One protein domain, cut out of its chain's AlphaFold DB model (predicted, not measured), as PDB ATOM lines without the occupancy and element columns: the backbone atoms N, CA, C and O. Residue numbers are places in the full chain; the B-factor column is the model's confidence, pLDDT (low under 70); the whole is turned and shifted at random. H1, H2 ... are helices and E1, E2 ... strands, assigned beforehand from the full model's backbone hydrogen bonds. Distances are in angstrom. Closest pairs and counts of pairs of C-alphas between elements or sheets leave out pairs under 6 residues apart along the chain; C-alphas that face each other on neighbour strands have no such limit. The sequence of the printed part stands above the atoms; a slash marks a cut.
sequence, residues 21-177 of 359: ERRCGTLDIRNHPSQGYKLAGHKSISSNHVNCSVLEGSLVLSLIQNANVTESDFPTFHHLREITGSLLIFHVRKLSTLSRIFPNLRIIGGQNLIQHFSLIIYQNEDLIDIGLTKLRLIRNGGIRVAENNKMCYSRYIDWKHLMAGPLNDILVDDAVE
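This is residues 21 to 177 of the 359 residues of an uncharacterized protein of Heligmosomoides polygyrus (UniProt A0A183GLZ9). With little regular structure, the chain winds in stacked turns, a solenoid with the all-parallel sheet E1 E2 E3 E4 E5 E6 as one wall and long loops round the rest. H1 and H2 are small helices near its two ends. The printed part has 157 residues, 39 in named elements (E1 H1 E2 E3 E4 E5 H2 E6), mixed class; it is compact, radius of gyration of the C-alphas 14.6 A, spans 42 by 35 by 25 A.

E3, residues 87 to 92, and E4, residues 117 to 122, are parallel at 14 degrees, with N 89 and O 120 within hydrogen-bond range at 2.8 A. E1, residues 27 to 30, and E6, residues 170 to 172, are edge strands. H1, residues 35 to 39, is on the sheet, over none of its strands; the closest C-alphas of E1 and H1 are Ile 29 and Gly 36, 5.2 A. H2, residues 159 to 162, only grazes the sheet.

E2, residues 59 to 64, spans 14.5 A; E5, residues 142 to 146, 12.8 A. C-alpha 27 is at (-15.615, -9.825, -29.644), C-alpha 172 at (-18.266, -17.983, -6.492).

The printed part has no cut. Confidence is under 70 at residues 36 to 47 and 174 to 177.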
ATOM      1  N   GLU A  21       2.401 -12.821 -33.632       71.44
ATOM      2  CA  GLU A  21       1.353 -12.386 -32.709       71.44
ATOM      3  C   GLU A  21       0.202 -11.730 -33.485       71.44
ATOM      4  O   GLU A  21       0.392 -10.764 -34.226       71.44
ATOM      5  N   ARG A  22      -1.006 -12.281 -33.336       84.62
ATOM      6  CA  ARG A  22      -2.228 -11.754 -33.953       84.62
ATOM      7  C   ARG A  22      -3.049 -11.031 -32.896       84.62
ATOM      8  O   ARG A  22      -3.523 -11.662 -31.951       84.62
ATOM      9  N   ARG A  23      -3.226  -9.722 -33.072       86.25
ATOM     10  CA  ARG A  23      -4.095  -8.890 -32.234       86.25
ATOM     11  C   ARG A  23      -5.482  -8.782 -32.850       86.25
ATOM     12  O   ARG A  23      -5.604  -8.610 -34.063       86.25
ATOM     13  N   CYS A  24      -6.509  -8.908 -32.022       87.81
ATOM     14  CA  CYS A  24      -7.909  -8.812 -32.432       87.81
ATOM     15  C   CYS A  24      -8.633  -7.801 -31.555       87.81
ATOM     16  O   CYS A  24      -8.278  -7.644 -30.395       87.81
ATOM     17  N   GLY A  25      -9.665  -7.155 -32.088       87.62
ATOM     18  CA  GLY A  25     -10.522  -6.287 -31.284       87.62
ATOM     19  C   GLY A  25     -11.478  -7.060 -30.373       87.62
ATOM     20  O   GLY A  25     -11.514  -8.292 -30.359       87.62
ATOM     21  N   THR A  26     -12.303  -6.299 -29.656       89.88
ATOM     22  CA  THR A  26     -13.413  -6.807 -28.833       89.88
ATOM     23  C   THR A  26     -14.321  -7.735 -29.641       89.88
ATOM     24  O   THR A  26     -14.630  -7.462 -30.803       89.88
ATOM     25  N   LEU A  27     -14.777  -8.817 -29.008       90.12
ATOM     26  CA  LEU A  27     -15.615  -9.825 -29.644       90.12
ATOM     27  C   LEU A  27     -16.889 -10.061 -28.836       90.12
ATOM     28  O   LEU A  27     -16.830 -10.326 -27.640       90.12
ATOM     29  N   ASP A  28     -18.035 -10.013 -29.510       90.81
ATOM     30  CA  ASP A  28     -19.345 -10.248 -28.904       90.81
ATOM     31  C   ASP A  28     -20.128 -11.286 -29.721       90.81
ATOM     32  O   ASP A  28     -20.666 -11.005 -30.796       90.81
ATOM     33  N   ILE A  29     -20.135 -12.524 -29.233       91.12
ATOM     34  CA  ILE A  29     -20.818 -13.663 -29.841       91.12
ATOM     35  C   ILE A  29     -22.155 -13.845 -29.130       91.12
ATOM     36  O   ILE A  29     -22.198 -14.249 -27.966       91.12
ATOM     37  N   ARG A  30     -23.249 -13.586 -29.852       91.31
ATOM     38  CA  ARG A  30     -24.615 -13.728 -29.337       91.31
ATOM     39  C   ARG A  30     -25.461 -14.646 -30.193       91.31
ATOM     40  O   ARG A  30     -25.227 -14.731 -31.393       91.31
ATOM     41  N   ASN A  31     -26.485 -15.263 -29.605       88.75
ATOM     42  CA  ASN A  31     -27.527 -16.065 -30.271       88.75
ATOM     43  C   ASN A  31     -27.045 -17.368 -30.936       88.75
ATOM     44  O   ASN A  31     -27.654 -18.419 -30.743       88.75
ATOM     45  N   HIS A  32     -25.965 -17.322 -31.719       89.69
ATOM     46  CA  HIS A  32     -25.396 -18.458 -32.427       89.69
ATOM     47  C   HIS A  32     -23.857 -18.417 -32.381       89.69
ATOM     48  O   HIS A  32     -23.276 -17.368 -32.685       89.69
ATOM     49  N   PRO A  33     -23.165 -19.537 -32.092       85.94
ATOM     50  CA  PRO A  33     -21.707 -19.533 -31.950       85.94
ATOM     51  C   PRO A  33     -20.965 -19.079 -33.215       85.94
ATOM     52  O   PRO A  33     -19.918 -18.436 -33.141       85.94
ATOM     53  N   SER A  34     -21.552 -19.329 -34.391       78.75
ATOM     54  CA  SER A  34     -20.964 -18.921 -35.672       78.75
ATOM     55  C   SER A  34     -20.927 -17.408 -35.927       78.75
ATOM     56  O   SER A  34     -20.253 -16.963 -36.859       78.75
ATOM     57  N   GLN A  35     -21.603 -16.592 -35.109       75.31
ATOM     58  CA  GLN A  35     -21.518 -15.133 -35.212       75.31
ATOM     59  C   GLN A  35     -20.086 -14.628 -34.972       75.31
ATOM     60  O   GLN A  35     -19.670 -13.660 -35.612       75.31
ATOM     61  N   GLY A  36     -19.301 -15.329 -34.146       63.00
ATOM     62  CA  GLY A  36     -17.893 -15.005 -33.910       63.00
ATOM     63  C   GLY A  36     -17.038 -15.023 -35.179       63.00
ATOM     64  O   GLY A  36     -16.222 -14.123 -35.376       63.00
ATOM     65  N   TYR A  37     -17.278 -15.969 -36.099       64.00
ATOM     66  CA  TYR A  37     -16.527 -16.052 -37.361       64.00
ATOM     67  C   TYR A  37     -16.751 -14.831 -38.259       64.00
ATOM     68  O   TYR A  37     -15.831 -14.387 -38.943       64.00
ATOM     69  N   LYS A  38     -17.964 -14.261 -38.241       60.91
ATOM     70  CA  LYS A  38     -18.313 -13.087 -39.058       60.91
ATOM     71  C   LYS A  38     -17.632 -11.815 -38.550       60.91
ATOM     72  O   LYS A  38     -17.237 -10.980 -39.358       60.91
ATOM     73  N   LEU A  39     -17.480 -11.682 -37.233       59.03
ATOM     74  CA  LEU A  39     -16.868 -10.514 -36.593       59.03
ATOM     75  C   LEU A  39     -15.343 -10.487 -36.750       59.03
ATOM     76  O   LEU A  39     -14.763  -9.413 -36.868       59.03
ATOM     77  N   ALA A  40     -14.699 -11.652 -36.846       59.06
ATOM     78  CA  ALA A  40     -13.255 -11.757 -37.065       59.06
ATOM     79  C   ALA A  40     -12.801 -11.412 -38.505       59.06
ATOM     80  O   ALA A  40     -11.630 -11.576 -38.835       59.06
ATOM     81  N   GLY A  41     -13.703 -10.968 -39.393       55.22
ATOM     82  CA  GLY A  41     -13.357 -10.506 -40.745       55.22
ATOM     83  C   GLY A  41     -12.925 -11.603 -41.732       55.22
ATOM     84  O   GLY A  41     -12.555 -11.302 -42.868       55.22
ATOM     85  N   HIS A  42     -12.997 -12.879 -41.351       53.38
ATOM     86  CA  HIS A  42     -12.595 -13.994 -42.204       53.38
ATOM     87  C   HIS A  42     -13.775 -14.504 -43.046       53.38
ATOM     88  O   HIS A  42     -14.613 -15.274 -42.589       53.38
ATOM     89  N   LYS A  43     -13.822 -14.094 -44.321       44.38
ATOM     90  CA  LYS A  43     -14.886 -14.441 -45.289       44.38
ATOM     91  C   LYS A  43     -14.919 -15.911 -45.749       44.38
ATOM     92  O   LYS A  43     -15.794 -16.269 -46.526       44.38
ATOM     93  N   SER A  44     -13.995 -16.756 -45.298       40.78
ATOM     94  CA  SER A  44     -13.989 -18.195 -45.581       40.78
ATOM     95  C   SER A  44     -13.016 -18.891 -44.633       40.78
ATOM     96  O   SER A  44     -11.850 -19.095 -44.965       40.78
ATOM     97  N   ILE A  45     -13.478 -19.234 -43.437       45.75
ATOM     98  CA  ILE A  45     -12.788 -20.189 -42.575       45.75
ATOM     99  C   ILE A  45     -13.749 -21.368 -42.399       45.75
ATOM    100  O   ILE A  45     -14.793 -21.266 -41.767       45.75
ATOM    101  N   SER A  46     -13.405 -22.479 -43.045       48.69
ATOM    102  CA  SER A  46     -14.115 -23.762 -43.001       48.69
ATOM    103  C   SER A  46     -13.916 -24.507 -41.669       48.69
ATOM    104  O   SER A  46     -14.256 -25.683 -41.567       48.69
ATOM    105  N   SER A  47     -13.308 -23.885 -40.661       56.66
ATOM    106  CA  SER A  47     -12.944 -24.553 -39.416       56.66
ATOM    107  C   SER A  47     -13.299 -23.671 -38.232       56.66
ATOM    108  O   SER A  47     -13.177 -22.458 -38.299       56.66
ATOM    109  N   ASN A  48     -13.763 -24.254 -37.138       70.56
ATOM    110  CA  ASN A  48     -14.232 -23.517 -35.969       70.56
ATOM    111  C   ASN A  48     -13.081 -22.871 -35.165       70.56
ATOM    112  O   ASN A  48     -13.068 -22.893 -33.944       70.56
ATOM    113  N   HIS A  49     -12.076 -22.315 -35.843       78.69
ATOM    114  CA  HIS A  49     -10.810 -21.858 -35.291       78.69
ATOM    115  C   HIS A  49     -10.588 -20.377 -35.574       78.69
ATOM    116  O   HIS A  49     -10.648 -19.930 -36.721       78.69
ATOM    117  N   VAL A  50     -10.271 -19.622 -34.527       82.00
ATOM    118  CA  VAL A  50      -9.955 -18.197 -34.628       82.00
ATOM    119  C   VAL A  50      -8.465 -17.993 -34.383       82.00
ATOM    120  O   VAL A  50      -7.933 -18.357 -33.334       82.00
ATOM    121  N   ASN A  51      -7.781 -17.389 -35.356       84.19
ATOM    122  CA  ASN A  51      -6.360 -17.076 -35.246       84.19
ATOM    123  C   ASN A  51      -6.156 -15.732 -34.530       84.19
ATOM    124  O   ASN A  51      -5.967 -14.697 -35.169       84.19
ATOM    125  N   CYS A  52      -6.235 -15.773 -33.203       87.06
ATOM    126  CA  CYS A  52      -6.005 -14.640 -32.319       87.06
ATOM    127  C   CYS A  52      -5.044 -15.034 -31.200       87.06
ATOM    128  O   CYS A  52      -5.231 -16.088 -30.600       87.06
ATOM    129  N   SER A  53      -4.053 -14.195 -30.905       89.50
ATOM    130  CA  SER A  53      -3.125 -14.377 -29.783       89.50
ATOM    131  C   SER A  53      -3.431 -13.436 -28.624       89.50
ATOM    132  O   SER A  53      -3.393 -13.854 -27.469       89.50
ATOM    133  N   VAL A  54      -3.773 -12.184 -28.927       91.25
ATOM    134  CA  VAL A  54      -4.124 -11.161 -27.936       91.25
ATOM    135  C   VAL A  54      -5.427 -10.496 -28.367       91.25
ATOM    136  O   VAL A  54      -5.520  -9.976 -29.478       91.25
ATOM    137  N   LEU A  55      -6.436 -10.518 -27.500       92.81
ATOM    138  CA  LEU A  55      -7.705  -9.837 -27.726       92.81
ATOM    139  C   LEU A  55      -7.704  -8.509 -26.970       92.81
ATOM    140  O   LEU A  55      -7.701  -8.471 -25.741       92.81
ATOM    141  N   GLU A  56      -7.706  -7.421 -27.728       91.62
ATOM    142  CA  GLU A  56      -7.714  -6.046 -27.252       91.62
ATOM    143  C   GLU A  56      -9.152  -5.607 -26.953       91.62
ATOM    144  O   GLU A  56      -9.938  -5.230 -27.828       91.62
ATOM    145  N   GLY A  57      -9.504  -5.691 -25.674       92.69
ATOM    146  CA  GLY A  57     -10.828  -5.410 -25.142       92.69
ATOM    147  C   GLY A  57     -11.480  -6.656 -24.557       92.69
ATOM    148  O   GLY A  57     -10.799  -7.514 -24.000       92.69
ATOM    149  N   SER A  58     -12.807  -6.723 -24.615       95.81
ATOM    150  CA  SER A  58     -13.571  -7.770 -23.926       95.81
ATOM    151  C   SER A  58     -14.044  -8.863 -24.882       95.81
ATOM    152  O   SER A  58     -14.291  -8.614 -26.063       95.81
ATOM    153  N   LEU A  59     -14.200 -10.077 -24.359       95.81
ATOM    154  CA  LEU A  59     -14.879 -11.167 -25.047       95.81
ATOM    155  C   LEU A  59     -16.183 -11.479 -24.319       95.81
ATOM    156  O   LEU A  59     -16.184 -11.816 -23.136       95.81
ATOM    157  N   VAL A  60     -17.290 -11.387 -25.049       95.81
ATOM    158  CA  VAL A  60     -18.626 -11.738 -24.572       95.81
ATOM    159  C   VAL A  60     -19.141 -12.923 -25.383       95.81
ATOM    160  O   VAL A  60     -19.226 -12.856 -26.607       95.81
ATOM    161  N   LEU A  61     -19.494 -14.008 -24.702       95.56
ATOM    162  CA  LEU A  61     -20.219 -15.144 -25.257       95.56
ATOM    163  C   LEU A  61     -21.556 -15.229 -24.528       95.56
ATOM    164  O   LEU A  61     -21.586 -15.543 -23.338       95.56
ATOM    165  N   SER A  62     -22.658 -14.910 -25.208       95.94
ATOM    166  CA  SER A  62     -23.947 -14.829 -24.524       95.94
ATOM    167  C   SER A  62     -25.169 -15.261 -25.324       95.94
ATOM    168  O   SER A  62     -25.162 -15.280 -26.551       95.94
ATOM    169  N   LEU A  63     -26.255 -15.583 -24.618       95.50
ATOM    170  CA  LEU A  63     -27.585 -15.805 -25.200       95.50
ATOM    171  C   LEU A  63     -27.623 -16.909 -26.277       95.50
ATOM    172  O   LEU A  63     -28.392 -16.825 -27.231       95.50
ATOM    173  N   ILE A  64     -26.799 -17.953 -26.153       94.12
ATOM    174  CA  ILE A  64     -26.797 -19.094 -27.082       94.12
ATOM    175  C   ILE A  64     -27.695 -20.182 -26.500       94.12
ATOM    176  O   ILE A  64     -27.264 -21.004 -25.694       94.12
ATOM    177  N   GLN A  65     -28.964 -20.163 -26.908       92.25
ATOM    178  CA  GLN A  65     -30.002 -21.059 -26.380       92.25
ATOM    179  C   GLN A  65     -30.576 -22.029 -27.422       92.25
ATOM    180  O   GLN A  65     -31.422 -22.860 -27.094       92.25
ATOM    181  N   ASN A  66     -30.142 -21.918 -28.680       90.00
ATOM    182  CA  ASN A  66     -30.658 -22.725 -29.781       90.00
ATOM    183  C   ASN A  66     -30.332 -24.214 -29.572       90.00
ATOM    184  O   ASN A  66     -29.169 -24.587 -29.454       90.00
ATOM    185  N   ALA A  67     -31.358 -25.068 -29.577       87.50
ATOM    186  CA  ALA A  67     -31.219 -26.507 -29.361       87.50
ATOM    187  C   ALA A  67     -30.452 -27.236 -30.480       87.50
ATOM    188  O   ALA A  67     -29.902 -28.305 -30.232       87.50
ATOM    189  N   ASN A  68     -30.400 -26.658 -31.685       89.75
ATOM    190  CA  ASN A  68     -29.671 -27.225 -32.823       89.75
ATOM    191  C   ASN A  68     -28.161 -26.959 -32.757       89.75
ATOM    192  O   ASN A  68     -27.420 -27.496 -33.574       89.75
ATOM    193  N   VAL A  69     -27.711 -26.115 -31.823       90.44
ATOM    194  CA  VAL A  69     -26.288 -25.886 -31.589       90.44
ATOM    195  C   VAL A  69     -25.715 -27.092 -30.865       90.44
ATOM    196  O   VAL A  69     -26.228 -27.547 -29.845       90.44
ATOM    197  N   THR A  70     -24.618 -27.593 -31.394       91.75
ATOM    198  CA  THR A  70     -23.784 -28.600 -30.763       91.75
ATOM    199  C   THR A  70     -22.575 -27.939 -30.137       91.75
ATOM    200  O   THR A  70     -22.181 -26.824 -30.484       91.75
ATOM    201  N   GLU A  71     -21.933 -28.663 -29.232       90.12
ATOM    202  CA  GLU A  71     -20.692 -28.199 -28.646       90.12
ATOM    203  C   GLU A  71     -19.661 -27.886 -29.751       90.12
ATOM    204  O   GLU A  71     -19.092 -26.798 -29.775       90.12
ATOM    205  N   SER A  72     -19.505 -28.729 -30.776       88.88
ATOM    206  CA  SER A  72     -18.562 -28.488 -31.883       88.88
ATOM    207  C   SER A  72     -18.714 -27.149 -32.613       88.88
ATOM    208  O   SER A  72     -17.722 -26.697 -33.173       88.88
ATOM    209  N   ASP A  73     -19.879 -26.498 -32.580       89.12
ATOM    210  CA  ASP A  73     -20.125 -25.235 -33.293       89.12
ATOM    211  C   ASP A  73     -19.413 -24.024 -32.673       89.12
ATOM    212  O   ASP A  73     -19.174 -23.021 -33.356       89.12
ATOM    213  N   PHE A  74     -19.075 -24.098 -31.383       90.94
ATOM    214  CA  PHE A  74     -18.378 -23.011 -30.702       90.94
ATOM    215  C   PHE A  74     -16.956 -22.819 -31.239       90.94
ATOM    216  O   PHE A  74     -16.260 -23.806 -31.492       90.94
ATOM    217  N   PRO A  75     -16.507 -21.560 -31.378       89.81
ATOM    218  CA  PRO A  75     -15.160 -21.268 -31.836       89.81
ATOM    219  C   PRO A  75     -14.113 -21.670 -30.804       89.81
ATOM    220  O   PRO A  75     -14.299 -21.493 -29.605       89.81
ATOM    221  N   THR A  76     -12.971 -22.126 -31.297       91.00
ATOM    222  CA  THR A  76     -11.771 -22.390 -30.514       91.00
ATOM    223  C   THR A  76     -10.697 -21.361 -30.847       91.00
ATOM    224  O   THR A  76     -10.315 -21.157 -32.003       91.00
ATOM    225  N   PHE A  77     -10.165 -20.735 -29.806       91.62
ATOM    226  CA  PHE A  77      -9.092 -19.756 -29.855       91.62
ATOM    227  C   PHE A  77      -7.781 -20.413 -29.415       91.62
ATOM    228  O   PHE A  77      -7.271 -20.161 -28.325       91.62
ATOM    229  N   HIS A  78      -7.229 -21.277 -30.272       90.31
ATOM    230  CA  HIS A  78      -6.045 -22.088 -29.949       90.31
ATOM    231  C   HIS A  78      -4.843 -21.272 -29.480       90.31
ATOM    232  O   HIS A  78      -4.102 -21.725 -28.617       90.31
ATOM    233  N   HIS A  79      -4.636 -20.079 -30.034       89.56
ATOM    234  CA  HIS A  79      -3.455 -19.266 -29.742       89.56
ATOM    235  C   HIS A  79      -3.719 -18.125 -28.757       89.56
ATOM    236  O   HIS A  79      -2.774 -17.410 -28.418       89.56
ATOM    237  N   LEU A  80      -4.965 -17.941 -28.307       93.69
ATOM    238  CA  LEU A  80      -5.336 -16.801 -27.477       93.69
ATOM    239  C   LEU A  80      -4.759 -16.987 -26.080       93.69
ATOM    240  O   LEU A  80      -5.153 -17.897 -25.357       93.69
ATOM    241  N   ARG A  81      -3.834 -16.099 -25.721       94.75
ATOM    242  CA  ARG A  81      -3.123 -16.099 -24.438       94.75
ATOM    243  C   ARG A  81      -3.529 -14.951 -23.524       94.75
ATOM    244  O   ARG A  81      -3.430 -15.092 -22.309       94.75
ATOM    245  N   GLU A  82      -4.015 -13.847 -24.085       95.25
ATOM    246  CA  GLU A  82      -4.395 -12.659 -23.322       95.25
ATOM    247  C   GLU A  82      -5.702 -12.057 -23.842       95.25
ATOM    248  O   GLU A  82      -5.868 -11.846 -25.043       95.25
ATOM    249  N   ILE A  83      -6.607 -11.752 -22.914       97.31
ATOM    250  CA  ILE A  83      -7.754 -10.862 -23.117       97.31
ATOM    251  C   ILE A  83      -7.469  -9.616 -22.286       97.31
ATOM    252  O   ILE A  83      -7.383  -9.714 -21.065       97.31
ATOM    253  N   THR A  84      -7.298  -8.446 -22.901       94.88
ATOM    254  CA  THR A  84      -6.896  -7.239 -22.155       94.88
ATOM    255  C   THR A  84      -8.043  -6.632 -21.333       94.88
ATOM    256  O   THR A  84      -7.800  -5.963 -20.328       94.88
ATOM    257  N   GLY A  85      -9.295  -6.870 -21.729       96.50
ATOM    258  CA  GLY A  85     -10.514  -6.457 -21.031       96.50
ATOM    259  C   GLY A  85     -11.096  -7.559 -20.143       96.50
ATOM    260  O   GLY A  85     -10.368  -8.173 -19.364       96.50
ATOM    261  N   SER A  86     -12.410  -7.775 -20.249       98.06
ATOM    262  CA  SER A  86     -13.159  -8.779 -19.476       98.06
ATOM    263  C   SER A  86     -13.584  -9.982 -20.314       98.06
ATOM    264  O   SER A  86     -13.795  -9.867 -21.521       98.06
ATOM    265  N   LEU A  87     -13.790 -11.118 -19.650       98.56
ATOM    266  CA  LEU A  87     -14.403 -12.322 -20.207       98.56
ATOM    267  C   LEU A  87     -15.784 -12.548 -19.574       98.56
ATOM    268  O   LEU A  87     -15.884 -12.724 -18.361       98.56
ATOM    269  N   LEU A  88     -16.837 -12.567 -20.394       98.25
ATOM    270  CA  LEU A  88     -18.216 -12.835 -19.975       98.25
ATOM    271  C   LEU A  88     -18.782 -14.046 -20.720       98.25
ATOM    272  O   LEU A  88     -18.895 -14.011 -21.944       98.25
ATOM    273  N   ILE A  89     -19.206 -15.067 -19.974       98.12
ATOM    274  CA  ILE A  89     -19.944 -16.233 -20.470       98.12
ATOM    275  C   ILE A  89     -21.320 -16.258 -19.798       98.12
ATOM    276  O   ILE A  89     -21.412 -16.487 -18.588       98.12
ATOM    277  N   PHE A  90     -22.384 -15.991 -20.558       97.31
ATOM    278  CA  PHE A  90     -23.715 -15.740 -19.999       97.31
ATOM    279  C   PHE A  90     -24.856 -16.399 -20.779       97.31
ATOM    280  O   PHE A  90     -25.038 -16.110 -21.959       97.31
ATOM    281  N   HIS A  91     -25.694 -17.211 -20.129       96.56
ATOM    282  CA  HIS A  91     -26.812 -17.896 -20.799       96.56
ATOM    283  C   HIS A  91     -26.377 -18.696 -22.037       96.56
ATOM    284  O   HIS A  91     -26.960 -18.585 -23.124       96.56
ATOM    285  N   VAL A  92     -25.329 -19.501 -21.878       96.12
ATOM    286  CA  VAL A  92     -24.835 -20.410 -22.912       96.12
ATOM    287  C   VAL A  92     -25.263 -21.840 -22.585       96.12
ATOM    288  O   VAL A  92     -25.016 -22.348 -21.491       96.12
ATOM    289  N   ARG A  93     -25.912 -22.498 -23.550       95.31
ATOM    290  CA  ARG A  93     -26.243 -23.932 -23.522       95.31
ATOM    291  C   ARG A  93     -25.268 -24.731 -24.385       95.31
ATOM    292  O   ARG A  93     -24.605 -24.167 -25.252       95.31
ATOM    293  N   LYS A  94     -25.229 -26.054 -24.194       94.38
ATOM    294  CA  LYS A  94     -24.458 -27.011 -25.013       94.38
ATOM    295  C   LYS A  94     -22.939 -26.795 -25.005       94.38
ATOM    296  O   LYS A  94     -22.250 -27.248 -25.913       94.38
ATOM    297  N   LEU A  95     -22.425 -26.124 -23.979       94.62
ATOM    298  CA  LEU A  95     -21.000 -25.923 -23.747       94.62
ATOM    299  C   LEU A  95     -20.645 -26.519 -22.388       94.62
ATOM    300  O   LEU A  95     -21.134 -26.022 -21.379       94.62
ATOM    301  N   SER A  96     -19.817 -27.565 -22.377       93.88
ATOM    302  CA  SER A  96     -19.484 -28.312 -21.159       93.88
ATOM    303  C   SER A  96     -18.256 -27.771 -20.429       93.88
ATOM    304  O   SER A  96     -18.213 -27.811 -19.202       93.88
ATOM    305  N   THR A  97     -17.293 -27.205 -21.163       95.44
ATOM    306  CA  THR A  97     -16.047 -26.653 -20.610       95.44
ATOM    307  C   THR A  97     -15.518 -25.482 -21.442       95.44
ATOM    308  O   THR A  97     -15.643 -25.472 -22.673       95.44
ATOM    309  N   LEU A  98     -14.873 -24.499 -20.798       96.69
ATOM    310  CA  LEU A  98     -14.184 -23.423 -21.522       96.69
ATOM    311  C   LEU A  98     -12.795 -23.839 -22.024       96.69
ATOM    312  O   LEU A  98     -12.274 -23.148 -22.900       96.69
ATOM    313  N   SER A  99     -12.222 -24.970 -21.575       95.00
ATOM    314  CA  SER A  99     -10.926 -25.472 -22.081       95.00
ATOM    315  C   SER A  99     -10.911 -25.598 -23.602       95.00
ATOM    316  O   SER A  99      -9.896 -25.368 -24.250       95.00
ATOM    317  N   ARG A 100     -12.052 -25.966 -24.186       92.69
ATOM    318  CA  ARG A 100     -12.180 -26.174 -25.628       92.69
ATOM    319  C   ARG A 100     -12.240 -24.869 -26.416       92.69
ATOM    320  O   ARG A 100     -11.844 -24.844 -27.577       92.69
ATOM    321  N   ILE A 101     -12.736 -23.795 -25.805       93.88
ATOM    322  CA  ILE A 101     -12.792 -22.468 -26.427       93.88
ATOM    323  C   ILE A 101     -11.463 -21.736 -26.205       93.88
ATOM    324  O   ILE A 101     -10.922 -21.155 -27.142       93.88
ATOM    325  N   PHE A 102     -10.906 -21.806 -24.994       96.44
ATOM    326  CA  PHE A 102      -9.741 -21.036 -24.555       96.44
ATOM    327  C   PHE A 102      -8.640 -21.928 -23.951       96.44
ATOM    328  O   PHE A 102      -8.288 -21.764 -22.780       96.44
ATOM    329  N   PRO A 103      -8.051 -22.857 -24.724       95.69
ATOM    330  CA  PRO A 103      -7.101 -23.836 -24.184       95.69
ATOM    331  C   PRO A 103      -5.806 -23.214 -23.642       95.69
ATOM    332  O   PRO A 103      -5.144 -23.808 -22.797       95.69
ATOM    333  N   ASN A 104      -5.432 -22.025 -24.127       95.88
ATOM    334  CA  ASN A 104      -4.154 -21.379 -23.822       95.88
ATOM    335  C   ASN A 104      -4.295 -19.987 -23.188       95.88
ATOM    336  O   ASN A 104      -3.303 -19.260 -23.105       95.88
ATOM    337  N   LEU A 105      -5.493 -19.612 -22.721       98.06
ATOM    338  CA  LEU A 105      -5.709 -18.316 -22.078       98.06
ATOM    339  C   LEU A 105      -4.959 -18.260 -20.743       98.06
ATOM    340  O   LEU A 105      -5.190 -19.082 -19.860       98.06
ATOM    341  N   ARG A 106      -4.066 -17.277 -20.604       97.06
ATOM    342  CA  ARG A 106      -3.168 -17.103 -19.451       97.06
ATOM    343  C   ARG A 106      -3.451 -15.847 -18.646       97.06
ATOM    344  O   ARG A 106      -3.227 -15.849 -17.434       97.06
ATOM    345  N   ILE A 107      -3.908 -14.789 -19.317       96.94
ATOM    346  CA  ILE A 107      -4.051 -13.451 -18.743       96.94
ATOM    347  C   ILE A 107      -5.437 -12.882 -19.055       96.94
ATOM    348  O   ILE A 107      -5.840 -12.820 -20.218       96.94
ATOM    349  N   ILE A 108      -6.120 -12.398 -18.018       97.75
ATOM    350  CA  ILE A 108      -7.272 -11.495 -18.133       97.75
ATOM    351  C   ILE A 108      -6.847 -10.134 -17.571       97.75
ATOM    352  O   ILE A 108      -6.453 -10.011 -16.410       97.75
ATOM    353  N   GLY A 109      -6.859  -9.113 -18.421       94.56
ATOM    354  CA  GLY A 109      -6.286  -7.805 -18.125       94.56
ATOM    355  C   GLY A 109      -7.195  -6.903 -17.291       94.56
ATOM    356  O   GLY A 109      -6.694  -6.133 -16.475       94.56
ATOM    357  N   GLY A 110      -8.515  -6.987 -17.460       94.38
ATOM    358  CA  GLY A 110      -9.464  -6.174 -16.698       94.38
ATOM    359  C   GLY A 110      -9.336  -4.663 -16.936       94.38
ATOM    360  O   GLY A 110      -9.638  -3.881 -16.037       94.38
ATOM    361  N   GLN A 111      -8.880  -4.231 -18.119       91.88
ATOM    362  CA  GLN A 111      -8.862  -2.806 -18.493       91.88
ATOM    363  C   GLN A 111     -10.283  -2.249 -18.677       91.88
ATOM    364  O   GLN A 111     -10.556  -1.105 -18.333       91.88
ATOM    365  N   ASN A 112     -11.194  -3.090 -19.176       93.62
ATOM    366  CA  ASN A 112     -12.616  -2.797 -19.328       93.62
ATOM    367  C   ASN A 112     -13.400  -3.764 -18.448       93.62
ATOM    368  O   ASN A 112     -13.577  -4.913 -18.851       93.62
ATOM    369  N   LEU A 113     -13.829  -3.328 -17.264       94.38
ATOM    370  CA  LEU A 113     -14.607  -4.146 -16.330       94.38
ATOM    371  C   LEU A 113     -16.090  -4.152 -16.707       94.38
ATOM    372  O   LEU A 113     -16.626  -3.153 -17.189       94.38
ATOM    373  N   ILE A 114     -16.767  -5.269 -16.459       93.94
ATOM    374  CA  ILE A 114     -18.227  -5.347 -16.520       93.94
ATOM    375  C   ILE A 114     -18.718  -5.247 -15.079       93.94
ATOM    376  O   ILE A 114     -18.502  -6.156 -14.279       93.94
ATOM    377  N   GLN A 115     -19.329  -4.106 -14.741       91.38
ATOM    378  CA  GLN A 115     -19.462  -3.646 -13.354       91.38
ATOM    379  C   GLN A 115     -18.059  -3.484 -12.740       91.38
ATOM    380  O   GLN A 115     -17.304  -2.620 -13.179       91.38
ATOM    381  N   HIS A 116     -17.679  -4.331 -11.787       93.31
ATOM    382  CA  HIS A 116     -16.337  -4.391 -11.199       93.31
ATOM    383  C   HIS A 116     -15.647  -5.745 -11.415       93.31
ATOM    384  O   HIS A 116     -14.562  -5.968 -10.877       93.31
ATOM    385  N   PHE A 117     -16.242  -6.638 -12.211       96.81
ATOM    386  CA  PHE A 117     -15.707  -7.965 -12.516       96.81
ATOM    387  C   PHE A 117     -14.963  -7.975 -13.854       96.81
ATOM    388  O   PHE A 117     -15.353  -7.283 -14.799       96.81
ATOM    389  N   SER A 118     -13.908  -8.786 -13.941       96.88
ATOM    390  CA  SER A 118     -13.171  -9.062 -15.183       96.88
ATOM    391  C   SER A 118     -13.374 -10.482 -15.706       96.88
ATOM    392  O   SER A 118     -13.182 -10.733 -16.896       96.88
ATOM    393  N   LEU A 119     -13.822 -11.398 -14.846       98.00
ATOM    394  CA  LEU A 119     -14.261 -12.736 -15.218       98.00
ATOM    395  C   LEU A 119     -15.680 -12.960 -14.701       98.00
ATOM    396  O   LEU A 119     -15.917 -12.913 -13.495       98.00
ATOM    397  N   ILE A 120     -16.613 -13.215 -15.616       98.06
ATOM    398  CA  ILE A 120     -18.010 -13.496 -15.294       98.06
ATOM    399  C   ILE A 120     -18.443 -14.771 -16.017       98.06
ATOM    400  O   ILE A 120     -18.444 -14.828 -17.246       98.06
ATOM    401  N   ILE A 121     -18.854 -15.778 -15.255       97.62
ATOM    402  CA  ILE A 121     -19.433 -17.026 -15.760       97.62
ATOM    403  C   ILE A 121     -20.771 -17.215 -15.050       97.62
ATOM    404  O   ILE A 121     -20.815 -17.570 -13.873       97.62
ATOM    405  N   TYR A 122     -21.864 -16.908 -15.741       96.25
ATOM    406  CA  TYR A 122     -23.163 -16.729 -15.102       96.25
ATOM    407  C   TYR A 122     -24.294 -17.420 -15.869       96.25
ATOM    408  O   TYR A 122     -24.404 -17.262 -17.086       96.25
ATOM    409  N   GLN A 123     -25.156 -18.154 -15.159       94.94
ATOM    410  CA  GLN A 123     -26.375 -18.759 -15.721       94.94
ATOM    411  C   GLN A 123     -26.141 -19.649 -16.956       94.94
ATOM    412  O   GLN A 123     -26.919 -19.618 -17.917       94.94
ATOM    413  N   ASN A 124     -25.065 -20.443 -16.955       94.75
ATOM    414  CA  ASN A 124     -24.798 -21.432 -18.001       94.75
ATOM    415  C   ASN A 124     -25.321 -22.808 -17.572       94.75
ATOM    416  O   ASN A 124     -24.934 -23.342 -16.535       94.75
ATOM    417  N   GLU A 125     -26.220 -23.383 -18.371       90.88
ATOM    418  CA  GLU A 125     -27.004 -24.567 -17.982       90.88
ATOM    419  C   GLU A 125     -26.225 -25.880 -18.097       90.88
ATOM    420  O   GLU A 125     -26.430 -26.799 -17.307       90.88
ATOM    421  N   ASP A 126     -25.349 -25.976 -19.098       92.62
ATOM    422  CA  ASP A 126     -24.637 -27.209 -19.444       92.62
ATOM    423  C   ASP A 126     -23.148 -27.182 -19.070       92.62
ATOM    424  O   ASP A 126     -22.454 -28.165 -19.314       92.62
ATOM    425  N   LEU A 127     -22.665 -26.080 -18.484       93.19
ATOM    426  CA  LEU A 127     -21.256 -25.895 -18.146       93.19
ATOM    427  C   LEU A 127     -20.910 -26.703 -16.889       93.19
ATOM    428  O   LEU A 127     -21.420 -26.415 -15.807       93.19
ATOM    429  N   ILE A 128     -20.057 -27.713 -17.059       91.19
ATOM    430  CA  ILE A 128     -19.644 -28.656 -16.013       91.19
ATOM    431  C   ILE A 128     -18.368 -28.177 -15.331       91.19
ATOM    432  O   ILE A 128     -18.246 -28.298 -14.123       91.19
ATOM    433  N   ASP A 129     -17.418 -27.608 -16.063       91.50
ATOM    434  CA  ASP A 129     -16.197 -27.069 -15.471       91.50
ATOM    435  C   ASP A 129     -15.729 -25.804 -16.192       91.50
ATOM    436  O   ASP A 129     -16.075 -25.536 -17.345       91.50
ATOM    437  N   ILE A 130     -14.955 -24.980 -15.483       94.25
ATOM    438  CA  ILE A 130     -14.395 -23.749 -16.051       94.25
ATOM    439  C   ILE A 130     -13.262 -24.098 -17.014       94.25
ATOM    440  O   ILE A 130     -13.188 -23.528 -18.096       94.25
ATOM    441  N   GLY A 131     -12.374 -25.024 -16.643       94.06
ATOM    442  CA  GLY A 131     -11.379 -25.569 -17.568       94.06
ATOM    443  C   GLY A 131     -10.324 -24.575 -18.088       94.06
ATOM    444  O   GLY A 131      -9.616 -24.872 -19.051       94.06
ATOM    445  N   LEU A 132     -10.161 -23.397 -17.485       97.06
ATOM    446  CA  LEU A 132      -9.124 -22.435 -17.881       97.06
ATOM    447  C   LEU A 132      -7.756 -22.822 -17.294       97.06
ATOM    448  O   LEU A 132      -7.143 -22.075 -16.541       97.06
ATOM    449  N   THR A 133      -7.264 -24.007 -17.655       95.62
ATOM    450  CA  THR A 133      -6.117 -24.683 -17.018       95.62
ATOM    451  C   THR A 133      -4.790 -23.932 -17.127       95.62
ATOM    452  O   THR A 133      -3.871 -24.168 -16.340       95.62
ATOM    453  N   LYS A 134      -4.676 -23.021 -18.098       96.19
ATOM    454  CA  LYS A 134      -3.505 -22.162 -18.308       96.19
ATOM    455  C   LYS A 134      -3.652 -20.771 -17.695       96.19
ATOM    456  O   LYS A 134      -2.681 -20.020 -17.739       96.19
ATOM    457  N   LEU A 135      -4.796 -20.420 -17.107       97.75
ATOM    458  CA  LEU A 135      -4.997 -19.107 -16.501       97.75
ATOM    459  C   LEU A 135      -4.073 -18.954 -15.289       97.75
ATOM    460  O   LEU A 135      -4.108 -19.758 -14.359       97.75
ATOM    461  N   ARG A 136      -3.233 -17.919 -15.316       95.81
ATOM    462  CA  ARG A 136      -2.250 -17.625 -14.259       95.81
ATOM    463  C   ARG A 136      -2.457 -16.259 -13.623       95.81
ATOM    464  O   ARG A 136      -2.030 -16.054 -12.494       95.81
ATOM    465  N   LEU A 137      -3.071 -15.320 -14.346       95.56
ATOM    466  CA  LEU A 137      -3.133 -13.930 -13.917       95.56
ATOM    467  C   LEU A 137      -4.442 -13.248 -14.319       95.56
ATOM    468  O   LEU A 137      -4.779 -13.150 -15.498       95.56
ATOM    469  N   ILE A 138      -5.115 -12.675 -13.327       96.06
ATOM    470  CA  ILE A 138      -6.167 -11.673 -13.482       96.06
ATOM    471  C   ILE A 138      -5.599 -10.359 -12.944       96.06
ATOM    472  O   ILE A 138      -5.394 -10.197 -11.738       96.06
ATOM    473  N   ARG A 139      -5.265  -9.433 -13.849       92.81
ATOM    474  CA  ARG A 139      -4.556  -8.191 -13.494       92.81
ATOM    475  C   ARG A 139      -5.426  -7.240 -12.676       92.81
ATOM    476  O   ARG A 139      -4.922  -6.601 -11.759       92.81
ATOM    477  N   ASN A 140      -6.705  -7.133 -13.022       93.00
ATOM    478  CA  ASN A 140      -7.648  -6.208 -12.404       93.00
ATOM    479  C   ASN A 140      -9.081  -6.756 -12.472       93.00
ATOM    480  O   ASN A 140      -9.404  -7.520 -13.381       93.00
ATOM    481  N   GLY A 141      -9.939  -6.313 -11.550       95.00
ATOM    482  CA  GLY A 141     -11.345  -6.710 -11.459       95.00
ATOM    483  C   GLY A 141     -11.589  -7.965 -10.624       95.00
ATOM    484  O   GLY A 141     -10.691  -8.778 -10.421       95.00
ATOM    485  N   GLY A 142     -12.823  -8.100 -10.147       95.31
ATOM    486  CA  GLY A 142     -13.298  -9.270  -9.416       95.31
ATOM    487  C   GLY A 142     -13.634 -10.464 -10.311       95.31
ATOM    488  O   GLY A 142     -13.649 -10.376 -11.544       95.31
ATOM    489  N   ILE A 143     -14.018 -11.561  -9.663       96.44
ATOM    490  CA  ILE A 143     -14.489 -12.796 -10.294       96.44
ATOM    491  C   ILE A 143     -15.923 -13.078  -9.853       96.44
ATOM    492  O   ILE A 143     -16.225 -13.046  -8.662       96.44
ATOM    493  N   ARG A 144     -16.801 -13.385 -10.811       95.81
ATOM    494  CA  ARG A 144     -18.172 -13.828 -10.549       95.81
ATOM    495  C   ARG A 144     -18.460 -15.135 -11.272       95.81
ATOM    496  O   ARG A 144     -18.527 -15.167 -12.498       95.81
ATOM    497  N   VAL A 145     -18.690 -16.196 -10.515       95.44
ATOM    498  CA  VAL A 145     -19.109 -17.505 -11.016       95.44
ATOM    499  C   VAL A 145     -20.357 -17.911 -10.249       95.44
ATOM    500  O   VAL A 145     -20.264 -18.352  -9.111       95.44
ATOM    501  N   ALA A 146     -21.526 -17.730 -10.852       92.94
ATOM    502  CA  ALA A 146     -22.787 -17.902 -10.140       92.94
ATOM    503  C   ALA A 146     -23.875 -18.530 -11.016       92.94
ATOM    504  O   ALA A 146     -23.873 -18.366 -12.239       92.94
ATOM    505  N   GLU A 147     -24.808 -19.237 -10.384       90.88
ATOM    506  CA  GLU A 147     -25.997 -19.822 -11.026       90.88
ATOM    507  C   GLU A 147     -25.691 -20.744 -12.233       90.88
ATOM    508  O   GLU A 147     -26.451 -20.814 -13.198       90.88
ATOM    509  N   ASN A 148     -24.562 -21.463 -12.214       91.00
ATOM    510  CA  ASN A 148     -24.231 -22.471 -13.230       91.00
ATOM    511  C   ASN A 148     -24.639 -23.865 -12.716       91.00
ATOM    512  O   ASN A 148     -23.867 -24.531 -12.033       91.00
ATOM    513  N   ASN A 149     -25.862 -24.300 -13.033       84.81
ATOM    514  CA  ASN A 149     -26.548 -25.422 -12.365       84.81
ATOM    515  C   ASN A 149     -25.838 -26.789 -12.413       84.81
ATOM    516  O   ASN A 149     -26.166 -27.663 -11.615       84.81
ATOM    517  N   LYS A 150     -24.926 -27.014 -13.366       88.19
ATOM    518  CA  LYS A 150     -24.172 -28.276 -13.513       88.19
ATOM    519  C   LYS A 150     -22.684 -28.130 -13.193       88.19
ATOM    520  O   LYS A 150     -21.931 -29.075 -13.418       88.19
ATOM    521  N   MET A 151     -22.257 -26.962 -12.713       89.25
ATOM    522  CA  MET A 151     -20.847 -26.659 -12.521       89.25
ATOM    523  C   MET A 151     -20.264 -27.415 -11.328       89.25
ATOM    524  O   MET A 151     -20.754 -27.339 -10.210       89.25
ATOM    525  N   CYS A 152     -19.154 -28.085 -11.582       86.75
ATOM    526  CA  CYS A 152     -18.266 -28.706 -10.625       86.75
ATOM    527  C   CYS A 152     -16.956 -27.900 -10.540       86.75
ATOM    528  O   CYS A 152     -16.616 -27.105 -11.418       86.75
ATOM    529  N   TYR A 153     -16.184 -28.148  -9.484       86.81
ATOM    530  CA  TYR A 153     -14.808 -27.668  -9.286       86.81
ATOM    531  C   TYR A 153     -14.581 -26.163  -9.072       86.81
ATOM    532  O   TYR A 153     -13.511 -25.800  -8.593       86.81
ATOM    533  N   SER A 154     -15.561 -25.285  -9.318       88.25
ATOM    534  CA  SER A 154     -15.418 -23.826  -9.132       88.25
ATOM    535  C   SER A 154     -14.893 -23.426  -7.748       88.25
ATOM    536  O   SER A 154     -14.081 -22.507  -7.640       88.25
ATOM    537  N   ARG A 155     -15.319 -24.140  -6.699       82.56
ATOM    538  CA  ARG A 155     -14.883 -23.909  -5.317       82.56
ATOM    539  C   ARG A 155     -13.437 -24.310  -5.047       82.56
ATOM    540  O   ARG A 155     -12.823 -23.723  -4.173       82.56
ATOM    541  N   TYR A 156     -12.891 -25.273  -5.789       86.56
ATOM    542  CA  TYR A 156     -11.541 -25.791  -5.559       86.56
ATOM    543  C   TYR A 156     -10.463 -24.942  -6.224       86.56
ATOM    544  O   TYR A 156      -9.284 -25.205  -6.044       86.56
ATOM    545  N   ILE A 157     -10.810 -23.926  -7.007       91.44
ATOM    546  CA  ILE A 157      -9.817 -23.052  -7.636       91.44
ATOM    547  C   ILE A 157      -9.314 -22.040  -6.595       91.44
ATOM    548  O   ILE A 157     -10.110 -21.346  -5.960       91.44
ATOM    549  N   ASP A 158      -7.994 -21.905  -6.441       92.44
ATOM    550  CA  ASP A 158      -7.388 -20.832  -5.647       92.44
ATOM    551  C   ASP A 158      -7.463 -19.512  -6.430       92.44
ATOM    552  O   ASP A 158      -6.512 -19.057  -7.080       92.44
ATOM    553  N   TRP A 159      -8.649 -18.903  -6.387       92.94
ATOM    554  CA  TRP A 159      -8.963 -17.641  -7.052       92.94
ATOM    555  C   TRP A 159      -8.073 -16.495  -6.580       92.94
ATOM    556  O   TRP A 159      -7.631 -15.684  -7.394       92.94
ATOM    557  N   LYS A 160      -7.764 -16.448  -5.280       91.12
ATOM    558  CA  LYS A 160      -6.933 -15.389  -4.693       91.12
ATOM    559  C   LYS A 160      -5.531 -15.395  -5.290       91.12
ATOM    560  O   LYS A 160      -4.989 -14.327  -5.553       91.12
ATOM    561  N   HIS A 161      -4.965 -16.572  -5.564       91.88
ATOM    562  CA  HIS A 161      -3.649 -16.672  -6.200       91.88
ATOM    563  C   HIS A 161      -3.614 -16.098  -7.622       91.88
ATOM    564  O   HIS A 161      -2.599 -15.529  -8.033       91.88
ATOM    565  N   LEU A 162      -4.721 -16.178  -8.367       93.75
ATOM    566  CA  LEU A 162      -4.815 -15.642  -9.731       93.75
ATOM    567  C   LEU A 162      -4.900 -14.109  -9.757       93.75
ATOM    568  O   LEU A 162      -4.457 -13.480 -10.719       93.75
ATOM    569  N   MET A 163      -5.436 -13.486  -8.711       92.75
ATOM    570  CA  MET A 163      -5.732 -12.052  -8.680       92.75
ATOM    571  C   MET A 163      -4.511 -11.215  -8.287       92.75
ATOM    572  O   MET A 163      -3.780 -11.539  -7.358       92.75
ATOM    573  N   ALA A 164      -4.256 -10.136  -9.028       88.94
ATOM    574  CA  ALA A 164      -3.171  -9.191  -8.741       88.94
ATOM    575  C   ALA A 164      -3.648  -7.793  -8.330       88.94
ATOM    576  O   ALA A 164      -2.883  -7.041  -7.728       88.94
ATOM    577  N   GLY A 165      -4.872  -7.425  -8.711       78.56
ATOM    578  CA  GLY A 165      -5.420  -6.094  -8.480       78.56
ATOM    579  C   GLY A 165      -5.871  -5.870  -7.031       78.56
ATOM    580  O   GLY A 165      -6.006  -6.818  -6.263       78.56
ATOM    581  N   PRO A 166      -6.155  -4.613  -6.647       73.94
ATOM    582  CA  PRO A 166      -6.699  -4.297  -5.323       73.94
ATOM    583  C   PRO A 166      -8.146  -4.789  -5.152       73.94
ATOM    584  O   PRO A 166      -8.619  -4.974  -4.032       73.94
ATOM    585  N   LEU A 167      -8.858  -4.976  -6.268       74.69
ATOM    586  CA  LEU A 167     -10.200  -5.538  -6.297       74.69
ATOM    587  C   LEU A 167     -10.100  -7.052  -6.125       74.69
ATOM    588  O   LEU A 167      -9.697  -7.736  -7.055       74.69
ATOM    589  N   ASN A 168     -10.498  -7.547  -4.955       74.00
ATOM    590  CA  ASN A 168     -10.491  -8.970  -4.597       74.00
ATOM    591  C   ASN A 168     -11.910  -9.517  -4.368       74.00
ATOM    592  O   ASN A 168     -12.101 -10.409  -3.542       74.00
ATOM    593  N   ASP A 169     -12.911  -8.951  -5.052       87.56
ATOM    594  CA  ASP A 169     -14.281  -9.457  -4.956       87.56
ATOM    595  C   ASP A 169     -14.394 -10.790  -5.705       87.56
ATOM    596  O   ASP A 169     -14.184 -10.849  -6.920       87.56
ATOM    597  N   ILE A 170     -14.669 -11.858  -4.962       91.19
ATOM    598  CA  ILE A 170     -14.783 -13.230  -5.457       91.19
ATOM    599  C   ILE A 170     -16.174 -13.713  -5.058       91.19
ATOM    600  O   ILE A 170     -16.410 -14.081  -3.909       91.19
ATOM    601  N   LEU A 171     -17.093 -13.701  -6.021       91.25
ATOM    602  CA  LEU A 171     -18.452 -14.210  -5.875       91.25
ATOM    603  C   LEU A 171     -18.550 -15.541  -6.613       91.25
ATOM    604  O   LEU A 171     -18.842 -15.569  -7.808       91.25
ATOM    605  N   VAL A 172     -18.240 -16.633  -5.923       88.00
ATOM    606  CA  VAL A 172     -18.266 -17.983  -6.492       88.00
ATOM    607  C   VAL A 172     -19.266 -18.812  -5.705       88.00
ATOM    608  O   VAL A 172     -19.072 -19.032  -4.513       88.00
ATOM    609  N   ASP A 173     -20.333 -19.246  -6.371       79.75
ATOM    610  CA  ASP A 173     -21.337 -20.108  -5.760       79.75
ATOM    611  C   ASP A 173     -20.766 -21.522  -5.569       79.75
ATOM    612  O   ASP A 173     -20.176 -22.112  -6.484       79.75
ATOM    613  N   ASP A 174     -21.005 -22.091  -4.388       60.81
ATOM    614  CA  ASP A 174     -20.855 -23.521  -4.144       60.81
ATOM    615  C   ASP A 174     -22.017 -24.243  -4.840       60.81
ATOM    616  O   ASP A 174     -23.076 -24.448  -4.251       60.81
ATOM    617  N   ALA A 175     -21.851 -24.658  -6.096       53.84
ATOM    618  CA  ALA A 175     -22.863 -25.441  -6.822       53.84
ATOM    619  C   ALA A 175     -23.008 -26.893  -6.296       53.84
ATOM    620  O   ALA A 175     -23.288 -27.822  -7.048       53.84
ATOM    621  N   VAL A 176     -22.801 -27.112  -4.995       47.56
ATOM    622  CA  VAL A 176     -22.825 -28.435  -4.355       47.56
ATOM    623  C   VAL A 176     -24.214 -28.825  -3.864       47.56
ATOM    624  O   VAL A 176     -24.430 -29.985  -3.526       47.56
ATOM    625  N   GLU A 177     -25.205 -27.940  -3.908       42.06
ATOM    626  CA  GLU A 177     -26.560 -28.314  -3.516       42.06
ATOM    627  C   GLU A 177     -27.616 -27.896  -4.551       42.06
ATOM    628  O   GLU A 177     -27.854 -26.721  -4.804       42.06
TER     629      GLU A 177